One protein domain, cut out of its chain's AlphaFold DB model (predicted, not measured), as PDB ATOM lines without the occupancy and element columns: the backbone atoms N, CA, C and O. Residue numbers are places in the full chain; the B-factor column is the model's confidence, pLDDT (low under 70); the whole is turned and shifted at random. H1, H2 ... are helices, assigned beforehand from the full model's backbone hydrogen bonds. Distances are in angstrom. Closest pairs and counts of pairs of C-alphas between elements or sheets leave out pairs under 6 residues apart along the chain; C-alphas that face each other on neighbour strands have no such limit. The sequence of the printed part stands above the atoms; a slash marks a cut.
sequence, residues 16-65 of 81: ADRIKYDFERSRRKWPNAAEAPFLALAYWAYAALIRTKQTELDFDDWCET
ATOM      1  N   ALA A  16     185.432 173.831 183.850       97.69
ATOM      2  CA  ALA A  16     186.514 173.051 184.448       97.69
ATOM      3  C   ALA A  16     186.793 171.754 183.668       97.69
ATOM      4  O   ALA A  16     187.949 171.386 183.479       97.69
ATOM      5  N   ASP A  17     185.744 171.096 183.169       97.81
ATOM      6  CA  ASP A  17     185.859 169.853 182.400       97.81
ATOM      7  C   ASP A  17     186.468 170.122 181.009       97.81
ATOM      8  O   ASP A  17     187.289 169.348 180.519       97.81
ATOM      9  N   ARG A  18     186.157 171.286 180.417       97.56
ATOM     10  CA  ARG A  18     186.774 171.751 179.162       97.56
ATOM     11  C   ARG A  18     188.262 172.064 179.325       97.56
ATOM     12  O   ARG A  18     189.068 171.604 178.528       97.56
ATOM     13  N   ILE A  19     188.635 172.774 180.390       97.94
ATOM     14  CA  ILE A  19     190.042 173.080 180.695       97.94
ATOM     15  C   ILE A  19     190.840 171.795 180.956       97.94
ATOM     16  O   ILE A  19     191.982 171.672 180.517       97.94
ATOM     17  N   LYS A  20     190.249 170.807 181.642       97.56
ATOM     18  CA  LYS A  20     190.894 169.498 181.831       97.56
ATOM     19  C   LYS A  20     191.210 168.823 180.499       97.56
ATOM     20  O   LYS A  20     192.308 168.295 180.354       97.56
ATOM     21  N   TYR A  21     190.296 168.885 179.530       98.12
ATOM     22  CA  TYR A  21     190.573 168.392 178.182       98.12
ATOM     23  C   TYR A  21     191.755 169.124 177.539       98.12
ATOM     24  O   TYR A  21     192.609 168.460 176.965       98.12
ATOM     25  N   ASP A  22     191.867 170.449 177.684       98.00
ATOM     26  CA  ASP A  22     192.996 171.219 177.135       98.00
ATOM     27  C   ASP A  22     194.355 170.792 177.715       98.00
ATOM     28  O   ASP A  22     195.356 170.693 176.994       98.00
ATOM     29  N   PHE A  23     194.400 170.479 179.010       97.94
ATOM     30  CA  PHE A  23     195.602 169.923 179.627       97.94
ATOM     31  C   PHE A  23     195.885 168.504 179.140       97.94
ATOM     32  O   PHE A  23     197.009 168.201 178.726       97.94
ATOM     33  N   GLU A  24     194.871 167.644 179.150       97.88
ATOM     34  CA  GLU A  24     195.041 166.239 178.806       97.88
ATOM     35  C   GLU A  24     195.440 166.059 177.348       97.88
ATOM     36  O   GLU A  24     196.365 165.309 177.037       97.88
ATOM     37  N   ARG A  25     194.825 166.826 176.452       97.75
ATOM     38  CA  ARG A  25     195.153 166.784 175.036       97.75
ATOM     39  C   ARG A  25     196.590 167.209 174.752       97.75
ATOM     40  O   ARG A  25     197.237 166.637 173.878       97.75
ATOM     41  N   SER A  26     197.112 168.183 175.501       97.50
ATOM     42  CA  SER A  26     198.498 168.642 175.373       97.50
ATOM     43  C   SER A  26     199.480 167.561 175.836       97.50
ATOM     44  O   SER A  26     200.518 167.335 175.195       97.50
ATOM     45  N   ARG A  27     199.114 166.853 176.915       97.38
ATOM     46  CA  ARG A  27     199.865 165.733 177.489       97.38
ATOM     47  C   ARG A  27     199.882 164.517 176.563       97.38
ATOM     48  O   ARG A  27     200.957 164.008 176.266       97.38
ATOM     49  N   ARG A  28     198.714 164.098 176.067       97.06
ATOM     50  CA  ARG A  28     198.527 162.915 175.207       97.06
ATOM     51  C   ARG A  28     198.745 163.178 173.711       97.06
ATOM     52  O   ARG A  28     198.674 162.248 172.919       97.06
ATOM     53  N   LYS A  29     199.018 164.428 173.314       97.56
ATOM     54  CA  LYS A  29     199.149 164.860 171.905       97.56
ATOM     55  C   LYS A  29     197.903 164.572 171.065       97.56
ATOM     56  O   LYS A  29     197.996 164.245 169.888       97.56
ATOM     57  N   TRP A  30     196.730 164.724 171.669       97.69
ATOM     58  CA  TRP A  30     195.464 164.536 170.970       97.69
ATOM     59  C   TRP A  30     195.170 165.680 169.979       97.69
ATOM     60  O   TRP A  30     195.656 166.802 170.164       97.69
ATOM     61  N   PRO A  31     194.347 165.448 168.943       97.81
ATOM     62  CA  PRO A  31     193.796 166.484 168.053       97.81
ATOM     63  C   PRO A  31     192.772 167.364 168.775       97.81
ATOM     64  O   PRO A  31     192.184 166.923 169.762       97.81
ATOM     65  N   ASN A  32     192.629 168.625 168.361       96.75
ATOM     66  CA  ASN A  32     191.754 169.592 169.035       96.75
ATOM     67  C   ASN A  32     190.265 169.240 168.865       96.75
ATOM     68  O   ASN A  32     189.907 168.381 168.066       96.75
ATOM     69  N   ALA A  33     189.382 169.912 169.608       95.56
ATOM     70  CA  ALA A  33     187.957 169.577 169.601       95.56
ATOM     71  C   ALA A  33     187.271 169.772 168.233       95.56
ATOM     72  O   ALA A  33     186.259 169.132 167.978       95.56
ATOM     73  N   ALA A  34     187.802 170.629 167.354       96.06
ATOM     74  CA  ALA A  34     187.290 170.768 165.990       96.06
ATOM     75  C   ALA A  34     187.750 169.612 165.082       96.06
ATOM     76  O   ALA A  34     187.024 169.220 164.176       96.06
ATOM     77  N   GLU A  35     188.936 169.058 165.338       97.31
ATOM     78  CA  GLU A  35     189.516 167.939 164.586       97.31
ATOM     79  C   GLU A  35     188.981 166.573 165.050       97.31
ATOM     80  O   GLU A  35     188.828 165.667 164.236       97.31
ATOM     81  N   ALA A  36     188.686 166.417 166.345       96.44
ATOM     82  CA  ALA A  36     188.133 165.193 166.928       96.44
ATOM     83  C   ALA A  36     187.013 165.507 167.940       96.44
ATOM     84  O   ALA A  36     187.206 165.387 169.156       96.44
ATOM     85  N   PRO A  37     185.824 165.908 167.457       94.50
ATOM     86  CA  PRO A  37     184.723 166.341 168.317       94.50
ATOM     87  C   PRO A  37     184.214 165.239 169.251       94.50
ATOM     88  O   PRO A  37     183.900 165.528 170.403       94.50
ATOM     89  N   PHE A  38     184.183 163.980 168.802       92.75
ATOM     90  CA  PHE A  38     183.744 162.855 169.637       92.75
ATOM     91  C   PHE A  38     184.710 162.568 170.785       92.75
ATOM     92  O   PHE A  38     184.271 162.395 171.916       92.75
ATOM     93  N   LEU A  39     186.022 162.628 170.533       94.94
ATOM     94  CA  LEU A  39     187.033 162.492 171.583       94.94
ATOM     95  C   LEU A  39     186.888 163.595 172.639       94.94
ATOM     96  O   LEU A  39     186.919 163.321 173.838       94.94
ATOM     97  N   ALA A  40     186.715 164.845 172.200       96.12
ATOM     98  CA  ALA A  40     186.510 165.963 173.115       96.12
ATOM     99  C   ALA A  40     185.224 165.795 173.938       96.12
ATOM    100  O   ALA A  40     185.253 165.961 175.157       96.12
ATOM    101  N   LEU A  41     184.117 165.420 173.291       94.19
ATOM    102  CA  LEU A  41     182.833 165.191 173.949       94.19
ATOM    103  C   LEU A  41     182.913 164.063 174.986       94.19
ATOM    104  O   LEU A  41     182.489 164.264 176.127       94.19
ATOM    105  N   ALA A  42     183.490 162.919 174.610       94.81
ATOM    106  CA  ALA A  42     183.680 161.772 175.491       94.81
ATOM    107  C   ALA A  42     184.517 162.160 176.714       94.81
ATOM    108  O   ALA A  42     184.109 161.924 177.851       94.81
ATOM    109  N   TYR A  43     185.636 162.859 176.506       97.25
ATOM    110  CA  TYR A  43     186.478 163.294 177.616       97.25
ATOM    111  C   TYR A  43     185.783 164.312 178.528       97.25
ATOM    112  O   TYR A  43     185.948 164.262 179.747       97.25
ATOM    113  N   TRP A  44     184.982 165.238 177.991       97.19
ATOM    114  CA  TRP A  44     184.216 166.168 178.827       97.19
ATOM    115  C   TRP A  44     183.163 165.457 179.675       97.19
ATOM    116  O   TRP A  44     182.985 165.819 180.840       97.19
ATOM    117  N   ALA A  45     182.479 164.457 179.112       95.25
ATOM    118  CA  ALA A  45     181.532 163.626 179.848       95.25
ATOM    119  C   ALA A  45     182.248 162.862 180.970       95.25
ATOM    120  O   ALA A  45     181.873 163.008 182.134       95.25
ATOM    121  N   TYR A  46     183.342 162.169 180.650       96.56
ATOM    122  CA  TYR A  46     184.198 161.494 181.624       96.56
ATOM    123  C   TYR A  46     184.668 162.430 182.748       96.56
ATOM    124  O   TYR A  46     184.486 162.150 183.932       96.56
ATOM    125  N   ALA A  47     185.222 163.593 182.399       97.62
ATOM    126  CA  ALA A  47     185.739 164.552 183.372       97.62
ATOM    127  C   ALA A  47     184.646 165.074 184.320       97.62
ATOM    128  O   ALA A  47     184.917 165.290 185.508       97.62
ATOM    129  N   ALA A  48     183.420 165.243 183.812       97.12
ATOM    130  CA  ALA A  48     182.264 165.591 184.624       97.12
ATOM    131  C   ALA A  48     181.880 164.452 185.581       97.12
ATOM    132  O   ALA A  48     181.663 164.732 186.760       97.12
ATOM    133  N   LEU A  49     181.865 163.197 185.114       95.19
ATOM    134  CA  LEU A  49     181.550 162.013 185.924       95.19
ATOM    135  C   LEU A  49     182.577 161.773 187.037       95.19
ATOM    136  O   LEU A  49     182.200 161.543 188.185       95.19
ATOM    137  N   ILE A  50     183.870 161.931 186.745       96.31
ATOM    138  CA  ILE A  50     184.934 161.889 187.761       96.31
ATOM    139  C   ILE A  50     184.715 162.979 188.814       96.31
ATOM    140  O   ILE A  50     184.799 162.734 190.018       96.31
ATOM    141  N   ARG A  51     184.398 164.207 188.386       95.81
ATOM    142  CA  ARG A  51     184.156 165.334 189.300       95.81
ATOM    143  C   ARG A  51     182.928 165.107 190.186       95.81
ATOM    144  O   ARG A  51     182.936 165.548 191.335       95.81
ATOM    145  N   THR A  52     181.885 164.460 189.670       94.56
ATOM    146  CA  THR A  52     180.665 164.125 190.419       94.56
ATOM    147  C   THR A  52     180.739 162.775 191.134       94.56
ATOM    148  O   THR A  52     179.763 162.409 191.784       94.56
ATOM    149  N   LYS A  53     181.890 162.085 191.087       94.06
ATOM    150  CA  LYS A  53     182.130 160.772 191.710       94.06
ATOM    151  C   LYS A  53     181.177 159.676 191.218       94.06
ATOM    152  O   LYS A  53     180.744 158.838 191.998       94.06
ATOM    153  N   GLN A  54     180.824 159.718 189.935       91.00
ATOM    154  CA  GLN A  54     179.944 158.734 189.294       91.00
ATOM    155  C   GLN A  54     180.710 157.604 188.591       91.00
ATOM    156  O   GLN A  54     180.108 156.623 188.176       91.00
ATOM    157  N   THR A  55     182.031 157.725 188.466       92.50
ATOM    158  CA  THR A  55     182.906 156.647 188.003       92.50
ATOM    159  C   THR A  55     184.253 156.736 188.713       92.50
ATOM    160  O   THR A  55     184.682 157.825 189.105       92.50
ATOM    161  N   GLU A  56     184.900 155.588 188.887       94.94
ATOM    162  CA  GLU A  56     186.268 155.461 189.407       94.94
ATOM    163  C   GLU A  56     187.242 154.934 188.342       94.94
ATOM    164  O   GLU A  56     188.438 154.825 188.605       94.94
ATOM    165  N   LEU A  57     186.738 154.629 187.140       95.88
ATOM    166  CA  LEU A  57     187.535 154.129 186.025       95.88
ATOM    167  C   LEU A  57     188.465 155.222 185.484       95.88
ATOM    168  O   LEU A  57     188.189 156.428 185.585       95.88
ATOM    169  N   ASP A  58     189.574 154.811 184.875       96.75
ATOM    170  CA  ASP A  58     190.333 155.729 184.036       96.75
ATOM    171  C   ASP A  58     189.597 155.989 182.708       96.75
ATOM    172  O   ASP A  58     188.554 155.400 182.429       96.75
ATOM    173  N   PHE A  59     190.078 156.954 181.921       96.00
ATOM    174  CA  PHE A  59     189.379 157.354 180.699       96.00
ATOM    175  C   PHE A  59     189.310 156.230 179.662       96.00
ATOM    176  O   PHE A  59     188.295 156.107 178.984       96.00
ATOM    177  N   ASP A  60     190.386 155.457 179.524       95.12
ATOM    178  CA  ASP A  60     190.496 154.458 178.468       95.12
ATOM    179  C   ASP A  60     189.620 153.242 178.828       95.12
ATOM    180  O   ASP A  60     188.832 152.801 177.995       95.12
ATOM    181  N   ASP A  61     189.623 152.812 180.095       96.38
ATOM    182  CA  ASP A  61     188.718 151.776 180.608       96.38
ATOM    183  C   ASP A  61     187.248 152.222 180.576       96.38
ATOM    184  O   ASP A  61     186.357 151.446 180.233       96.38
ATOM    185  N   TRP A  62     186.964 153.484 180.914       95.19
ATOM    186  CA  TRP A  62     185.604 154.027 180.860       95.19
ATOM    187  C   TRP A  62     185.038 154.033 179.433       95.19
ATOM    188  O   TRP A  62     183.856 153.735 179.256       95.19
ATOM    189  N   CYS A  63     185.858 154.320 178.417       93.50
ATOM    190  CA  CYS A  63     185.436 154.303 177.013       93.50
ATOM    191  C   CYS A  63     184.910 152.931 176.561       93.50
ATOM    192  O   CYS A  63     183.978 152.883 175.765       93.50
ATOM    193  N   GLU A  64     185.430 151.831 177.107       92.69
ATOM    194  CA  GLU A  64     184.965 150.471 176.785       92.69
ATOM    195  C   GLU A  64     183.587 150.141 177.397       92.69
ATOM    196  O   GLU A  64     182.975 149.123 177.072       92.69
ATOM    197  N   THR A  65     183.080 150.991 178.297       89.56
ATOM    198  CA  THR A  65     181.798 150.779 178.997       89.56
ATOM    199  C   THR A  65     180.645 151.596 178.437       89.56
ATOM    200  O   THR A  65     179.494 151.355 178.795       89.56
TER     201      THR A  65
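Overview. This is residues 16 to 65 of the 81 residues of an uncharacterized protein of Corynebacterium striatum (UniProt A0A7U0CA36). The long helix H2 makes the middle; H1 packs on it by residues 17 to 21 and slants away, and short H3 packs on another flank. You have 50 printed residues with three named helices, H1, H2, H3 in order: all helix. The whole is compact, with a radius of gyration of the C-alphas of 10.4 A and spans of 27 by 23 by 17 A.

Arrangement. H1, residues 16 to 28, touches H2, residues 37 to 51; the closest C-alphas, of Asp 17 and Trp 44, are 5.4 A apart. They run opposite ways at a steep tilt of 62 degrees. H3, residues 59 to 63, touches H2 at residues 42 to 46 alone; the closest C-alphas, of Tyr 46 and Phe 59, are 6.7 A apart. H1 and H3 are apart. In H1, H2 and H3 every O i to N i+4 pair is within hydrogen-bond range.

Along the chain. Find C-alpha 16 at (186.514, 173.051, 184.448); H1 runs 18.2 A from there. H2 runs 21.0 A; H3 runs 6.2 A to C-alpha 63 at (185.436, 154.303, 177.013).

Size, cuts and confidence. The farthest C-alphas, Glu 35 and Lys 53, are 29.0 A apart. Both links are short. The printed part has no cut; no printed residue is under 70 in pLDDT.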